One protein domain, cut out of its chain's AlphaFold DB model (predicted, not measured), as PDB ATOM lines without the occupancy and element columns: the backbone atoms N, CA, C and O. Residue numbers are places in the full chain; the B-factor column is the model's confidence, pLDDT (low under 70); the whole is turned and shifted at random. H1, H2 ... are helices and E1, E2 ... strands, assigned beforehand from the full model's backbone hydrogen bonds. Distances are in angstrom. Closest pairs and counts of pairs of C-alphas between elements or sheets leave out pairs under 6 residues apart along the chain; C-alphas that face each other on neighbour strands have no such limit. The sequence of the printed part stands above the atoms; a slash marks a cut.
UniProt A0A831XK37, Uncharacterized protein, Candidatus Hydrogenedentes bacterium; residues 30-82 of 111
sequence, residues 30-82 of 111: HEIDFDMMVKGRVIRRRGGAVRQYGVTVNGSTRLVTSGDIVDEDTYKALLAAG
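Overview. This is residues 30 to 82 of the 111 residues of an uncharacterized protein of Candidatus Hydrogenedentes bacterium (UniProt A0A831XK37). A long, staggered three-stranded sheet, E1 beside one end of E2 and E3 beside the other, makes the length, and one short helix, H1, crosses E2 over one face. Residues 30 to 31 pair antiparallel with short E4, before H1. The printed part has 53 residues with four named strands, then one named helix; E1 - E2 - E3 is a meander, each strand the antiparallel neighbour of the one before; the class is mixed. It is compact, radius of gyration of the C-alphas 10.7 A, spanning 33 by 17 by 17 A.

Arrangement. E2, residues 48 to 57, forms hairpins with E1, residues 41 to 45, and E3, residues 60 to 65. Within hydrogen-bond range are N 43 and O 50, 2.8 A, and N 55 and O 62, 2.9 A. H1, residues 72 to 80, every O i to N i+4 pair within range, is on the sheet at a height of 8.7 A, across E2 at 84 degrees on the local plane; their closest C-alphas, Val 57 and Thr 74, are 6.2 A apart. E4, residues 69 to 71, pairs with no named strand.

Along the chain. E2 measures 27.3 A, E3 16.0 A. C-alpha 41 begins E1 at (230.289, 105.932, 102.404); C-alpha 80 ends H1 at (237.483, 104.422, 85.839).

Size, cuts and confidence. The farthest C-alphas, Arg 46 and Asn 58, are 32.7 A apart. The printed part has no cut; no printed residue is under 70 in pLDDT.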
ATOM      1  N   HIS A  30     230.016 118.177  85.356       82.38
ATOM      2  CA  HIS A  30     229.119 117.041  85.536       82.38
ATOM      3  C   HIS A  30     228.579 117.023  86.961       82.38
ATOM      4  O   HIS A  30     229.346 116.939  87.920       82.38
ATOM      5  N   GLU A  31     227.259 117.078  87.104       85.81
ATOM      6  CA  GLU A  31     226.605 116.853  88.390       85.81
ATOM      7  C   GLU A  31     226.562 115.354  88.705       85.81
ATOM      8  O   GLU A  31     226.268 114.523  87.842       85.81
ATOM      9  N   ILE A  32     226.890 115.000  89.948       85.75
ATOM     10  CA  ILE A  32     226.918 113.610  90.401       85.75
ATOM     11  C   ILE A  32     225.722 113.323  91.299       85.75
ATOM     12  O   ILE A  32     225.749 113.598  92.498       85.75
ATOM     13  N   ASP A  33     224.701 112.677  90.741       85.50
ATOM     14  CA  ASP A  33     223.532 112.247  91.506       85.50
ATOM     15  C   ASP A  33     223.868 111.169  92.551       85.50
ATOM     16  O   ASP A  33     224.770 110.337  92.394       85.50
ATOM     17  N   PHE A  34     223.057 111.115  93.611       82.56
ATOM     18  CA  PHE A  34     223.147 110.067  94.632       82.56
ATOM     19  C   PHE A  34     222.982 108.657  94.049       82.56
ATOM     20  O   PHE A  34     223.713 107.747  94.444       82.56
ATOM     21  N   ASP A  35     222.063 108.493  93.095       84.94
ATOM     22  CA  ASP A  35     221.788 107.209  92.441       84.94
ATOM     23  C   ASP A  35     222.891 106.803  91.458       84.94
ATOM     24  O   ASP A  35     223.102 105.613  91.225       84.94
ATOM     25  N   MET A  36     223.637 107.774  90.922       84.81
ATOM     26  CA  MET A  36     224.797 107.499  90.075       84.81
ATOM     27  C   MET A  36     225.965 106.938  90.889       84.81
ATOM     28  O   MET A  36     226.704 106.093  90.386       84.81
ATOM     29  N   MET A  37     226.152 107.364  92.145       87.12
ATOM     30  CA  MET A  37     227.232 106.868  93.005       87.12
ATOM     31  C   MET A  37     226.957 105.458  93.529       87.12
ATOM     32  O   MET A  37     226.258 105.272  94.524       87.12
ATOM     33  N   VAL A  38     227.603 104.453  92.938       87.44
ATOM     34  CA  VAL A  38     227.520 103.050  93.379       87.44
ATOM     35  C   VAL A  38     228.432 102.782  94.574       87.44
ATOM     36  O   VAL A  38     228.058 102.045  95.488       87.44
ATOM     37  N   LYS A  39     229.619 103.399  94.598       84.06
ATOM     38  CA  LYS A  39     230.594 103.241  95.684       84.06
ATOM     39  C   LYS A  39     230.658 104.491  96.549       84.06
ATOM     40  O   LYS A  39     230.472 105.610  96.086       84.06
ATOM     41  N   GLY A  40     230.988 104.290  97.819       84.06
ATOM     42  CA  GLY A  40     231.202 105.374  98.767       84.06
ATOM     43  C   GLY A  40     230.551 105.116 100.111       84.06
ATOM     44  O   GLY A  40     229.793 104.165 100.309       84.06
ATOM     45  N   ARG A  41     230.873 105.982 101.068       86.56
ATOM     46  CA  ARG A  41     230.289 105.932 102.404       86.56
ATOM     47  C   ARG A  41     229.036 106.791 102.432       86.56
ATOM     48  O   ARG A  41     229.098 107.978 102.126       86.56
ATOM     49  N   VAL A  42     227.918 106.201 102.850       89.38
ATOM     50  CA  VAL A  42     226.686 106.952 103.109       89.38
ATOM     51  C   VAL A  42     226.823 107.681 104.443       89.38
ATOM     52  O   VAL A  42     227.080 107.068 105.483       89.38
ATOM     53  N   ILE A  43     226.647 108.997 104.419       86.25
ATOM     54  CA  ILE A  43     226.672 109.869 105.588       86.25
ATOM     55  C   ILE A  43     225.307 110.537 105.708       86.25
ATOM     56  O   ILE A  43     224.824 111.170 104.773       86.25
ATOM     57  N   ARG A  44     224.677 110.411 106.879       84.38
ATOM     58  CA  ARG A  44     223.421 111.108 107.176       84.38
ATOM     59  C   ARG A  44     223.731 112.538 107.611       84.38
ATOM     60  O   ARG A  44     224.368 112.737 108.645       84.38
ATOM     61  N   ARG A  45     223.298 113.522 106.824       82.75
ATOM     62  CA  ARG A  45     223.333 114.950 107.168       82.75
ATOM     63  C   ARG A  45     221.921 115.441 107.491       82.75
ATOM     64  O   ARG A  45     220.938 114.773 107.191       82.75
ATOM     65  N   ARG A  46     221.820 116.635 108.087       77.44
ATOM     66  CA  ARG A  46     220.539 117.254 108.481       77.44
ATOM     67  C   ARG A  46     219.559 117.418 107.305       77.44
ATOM     68  O   ARG A  46     218.360 117.420 107.543       77.44
ATOM     69  N   GLY A  47     220.067 117.533 106.075       78.75
ATOM     70  CA  GLY A  47     219.275 117.681 104.847       78.75
ATOM     71  C   GLY A  47     219.084 116.405 104.019       78.75
ATOM     72  O   GLY A  47     218.491 116.485 102.954       78.75
ATOM     73  N   GLY A  48     219.588 115.247 104.462       82.88
ATOM     74  CA  GLY A  48     219.474 113.997 103.701       82.88
ATOM     75  C   GLY A  48     220.698 113.089 103.802       82.88
ATOM     76  O   GLY A  48     221.715 113.424 104.421       82.88
ATOM     77  N   ALA A  49     220.589 111.900 103.212       84.81
ATOM     78  CA  ALA A  49     221.718 110.993 103.055       84.81
ATOM     79  C   ALA A  49     222.565 111.428 101.854       84.81
ATOM     80  O   ALA A  49     222.040 111.636 100.769       84.81
ATOM     81  N   VAL A  50     223.875 111.539 102.057       86.25
ATOM     82  CA  VAL A  50     224.848 111.903 101.019       86.25
ATOM     83  C   VAL A  50     225.859 110.769 100.904       86.25
ATOM     84  O   VAL A  50     226.325 110.251 101.925       86.25
ATOM     85  N   ARG A  51     226.199 110.353  99.683       89.12
ATOM     86  CA  ARG A  51     227.300 109.415  99.430       89.12
ATOM     87  C   ARG A  51     228.579 110.199  99.206       89.12
ATOM     88  O   ARG A  51     228.571 111.213  98.528       89.12
ATOM     89  N   GLN A  52     229.664 109.744  99.819       89.69
ATOM     90  CA  GLN A  52     230.970 110.385  99.729       89.69
ATOM     91  C   GLN A  52     232.022 109.381  99.258       89.69
ATOM     92  O   GLN A  52     232.105 108.267  99.790       89.69
ATOM     93  N   TYR A  53     232.857 109.798  98.308       90.00
ATOM     94  CA  TYR A  53     233.943 109.005  97.745       90.00
ATOM     95  C   TYR A  53     235.210 109.850  97.571       90.00
ATOM     96  O   TYR A  53     235.152 111.005  97.159       90.00
ATOM     97  N   GLY A  54     236.365 109.282  97.918       89.44
ATOM     98  CA  GLY A  54     237.662 109.912  97.681       89.44
ATOM     99  C   GLY A  54     238.246 109.408  96.370       89.44
ATOM    100  O   GLY A  54     238.425 108.203  96.218       89.44
ATOM    101  N   VAL A  55     238.548 110.313  95.445       88.56
ATOM    102  CA  VAL A  55     239.166 109.993  94.155       88.56
ATOM    103  C   VAL A  55     240.452 110.790  93.994       88.56
ATOM    104  O   VAL A  55     240.507 111.973  94.322       88.56
ATOM    105  N   THR A  56     241.507 110.141  93.512       88.50
ATOM    106  CA  THR A  56     242.780 110.804  93.226       88.50
ATOM    107  C   THR A  56     242.861 111.099  91.736       88.50
ATOM    108  O   THR A  56     242.793 110.184  90.921       88.50
ATOM    109  N   VAL A  57     243.004 112.376  91.393       85.75
ATOM    110  CA  VAL A  57     243.073 112.888  90.020       85.75
ATOM    111  C   VAL A  57     244.321 113.752  89.925       85.75
ATOM    112  O   VAL A  57     244.516 114.635  90.759       85.75
ATOM    113  N   ASN A  58     245.193 113.487  88.950       86.19
ATOM    114  CA  ASN A  58     246.437 114.246  88.747       86.19
ATOM    115  C   ASN A  58     247.294 114.374  90.026       86.19
ATOM    116  O   ASN A  58     247.830 115.433  90.336       86.19
ATOM    117  N   GLY A  59     247.370 113.301  90.823       85.88
ATOM    118  CA  GLY A  59     248.121 113.274  92.086       85.88
ATOM    119  C   GLY A  59     247.460 114.014  93.257       85.88
ATOM    120  O   GLY A  59     247.969 113.953  94.374       85.88
ATOM    121  N   SER A  60     246.311 114.660  93.047       85.88
ATOM    122  CA  SER A  60     245.535 115.318  94.098       85.88
ATOM    123  C   SER A  60     244.334 114.466  94.493       85.88
ATOM    124  O   SER A  60     243.540 114.054  93.649       85.88
ATOM    125  N   THR A  61     244.193 114.175  95.788       86.69
ATOM    126  CA  THR A  61     243.035 113.424  96.293       86.69
ATOM    127  C   THR A  61     241.908 114.387  96.614       86.69
ATOM    128  O   THR A  61     242.014 115.196  97.534       86.69
ATOM    129  N   ARG A  62     240.819 114.281  95.856       87.00
ATOM    130  CA  ARG A  62     239.608 115.076  96.017       87.00
ATOM    131  C   ARG A  62     238.510 114.234  96.641       87.00
ATOM    132  O   ARG A  62     238.386 113.032  96.405       87.00
ATOM    133  N   LEU A  63     237.716 114.892  97.468       87.81
ATOM    134  CA  LEU A  63     236.584 114.291  98.136       87.81
ATOM    135  C   LEU A  63     235.315 114.718  97.412       87.81
ATOM    136  O   LEU A  63     234.954 115.885  97.474       87.81
ATOM    137  N   VAL A  64     234.669 113.770  96.743       88.31
ATOM    138  CA  VAL A  64     233.448 114.006  95.972       88.31
ATOM    139  C   VAL A  64     232.257 113.497  96.763       88.31
ATOM    140  O   VAL A  64     232.289 112.394  97.323       88.31
ATOM    141  N   THR A  65     231.207 114.302  96.823       89.50
ATOM    142  CA  THR A  65     229.926 113.951  97.419       89.50
ATOM    143  C   THR A  65     228.807 113.936  96.383       89.50
ATOM    144  O   THR A  65     228.889 114.575  95.342       89.50
ATOM    145  N   SER A  66     227.759 113.162  96.649       84.19
ATOM    146  CA  SER A  66     226.545 113.178  95.833       84.19
ATOM    147  C   SER A  66     225.878 114.556  95.909       84.19
ATOM    148  O   SER A  66     225.597 115.020  97.019       84.19
ATOM    149  N   GLY A  67     225.604 115.157  94.755       84.62
ATOM    150  CA  GLY A  67     225.160 116.539  94.571       84.62
ATOM    151  C   GLY A  67     226.296 117.519  94.260       84.62
ATOM    152  O   GLY A  67     226.027 118.702  94.074       84.62
ATOM    153  N   ASP A  68     227.554 117.062  94.211       85.00
ATOM    154  CA  ASP A  68     228.660 117.910  93.765       85.00
ATOM    155  C   ASP A  68     228.723 117.982  92.239       85.00
ATOM    156  O   ASP A  68     228.455 117.012  91.522       85.00
ATOM    157  N   ILE A  69     229.161 119.143  91.764       86.75
ATOM    158  CA  ILE A  69     229.501 119.398  90.371       86.75
ATOM    159  C   ILE A  69     231.012 119.207  90.221       86.75
ATOM    160  O   ILE A  69     231.794 119.860  90.916       86.75
ATOM    161  N   VAL A  70     231.425 118.298  89.339       86.00
ATOM    162  CA  VAL A  70     232.830 117.926  89.144       86.00
ATOM    163  C   VAL A  70     233.310 118.189  87.719       86.00
ATOM    164  O   VAL A  70     232.534 118.136  86.767       86.00
ATOM    165  N   ASP A  71     234.614 118.424  87.584       88.50
ATOM    166  CA  ASP A  71     235.293 118.552  86.291       88.50
ATOM    167  C   ASP A  71     235.302 117.214  85.528       88.50
ATOM    168  O   ASP A  71     235.310 116.137  86.139       88.50
ATOM    169  N   GLU A  72     235.423 117.275  84.200       86.25
ATOM    170  CA  GLU A  72     235.519 116.105  83.315       86.25
ATOM    171  C   GLU A  72     236.609 115.101  83.746       86.25
ATOM    172  O   GLU A  72     236.367 113.893  83.786       86.25
ATOM    173  N   ASP A  73     237.791 115.576  84.147       87.88
ATOM    174  CA  ASP A  73     238.881 114.705  84.615       87.88
ATOM    175  C   ASP A  73     238.488 113.911  85.866       87.88
ATOM    176  O   ASP A  73     238.797 112.724  86.009       87.88
ATOM    177  N   THR A  74     237.771 114.567  86.780       87.50
ATOM    178  CA  THR A  74     237.294 113.934  88.012       87.50
ATOM    179  C   THR A  74     236.179 112.946  87.699       87.50
ATOM    180  O   THR A  74     236.173 111.838  88.235       87.50
ATOM    181  N   TYR A  75     235.282 113.304  86.783       88.00
ATOM    182  CA  TYR A  75     234.227 112.426  86.296       88.00
ATOM    183  C   TYR A  75     234.790 111.144  85.666       88.00
ATOM    184  O   TYR A  75     234.415 110.036  86.059       88.00
ATOM    185  N   LYS A  76     235.772 111.269  84.764       88.19
ATOM    186  CA  LYS A  76     236.467 110.129  84.145       88.19
ATOM    187  C   LYS A  76     237.178 109.261  85.177       88.19
ATOM    188  O   LYS A  76     237.104 108.038  85.096       88.19
ATOM    189  N   ALA A  77     237.822 109.863  86.177       90.38
ATOM    190  CA  ALA A  77     238.471 109.109  87.246       90.38
ATOM    191  C   ALA A  77     237.463 108.325  88.103       90.38
ATOM    192  O   ALA A  77     237.720 107.178  88.473       90.38
ATOM    193  N   LEU A  78     236.293 108.904  88.392       88.62
ATOM    194  CA  LEU A  78     235.213 108.218  89.102       88.62
ATOM    195  C   LEU A  78     234.635 107.058  88.282       88.62
ATOM    196  O   LEU A  78     234.380 105.990  88.847       88.62
ATOM    197  N   LEU A  79     234.469 107.243  86.969       89.62
ATOM    198  CA  LEU A  79     234.069 106.179  86.045       89.62
ATOM    199  C   LEU A  79     235.105 105.054  86.004       89.62
ATOM    200  O   LEU A  79     234.752 103.890  86.172       89.62
ATOM    201  N   ALA A  80     236.389 105.392  85.861       87.38
ATOM    202  CA  ALA A  80     237.483 104.422  85.839       87.38
ATOM    203  C   ALA A  80     237.597 103.642  87.161       87.38
ATOM    204  O   ALA A  80     237.873 102.445  87.164       87.38
ATOM    205  N   ALA A  81     237.315 104.288  88.297       86.38
ATOM    206  CA  ALA A  81     237.236 103.630  89.602       86.38
ATOM    207  C   ALA A  81     235.978 102.745  89.769       86.38
ATOM    208  O   ALA A  81     235.836 102.033  90.777       86.38
ATOM    209  N   GLY A  82     235.033 102.807  88.825       86.88
ATOM    210  CA  GLY A  82     233.707 102.202  88.931       86.88
ATOM    211  C   GLY A  82     232.941 102.720  90.148       86.88
ATOM    212  O   GLY A  82     232.240 101.953  90.807       86.88
TER     213      GLY A  82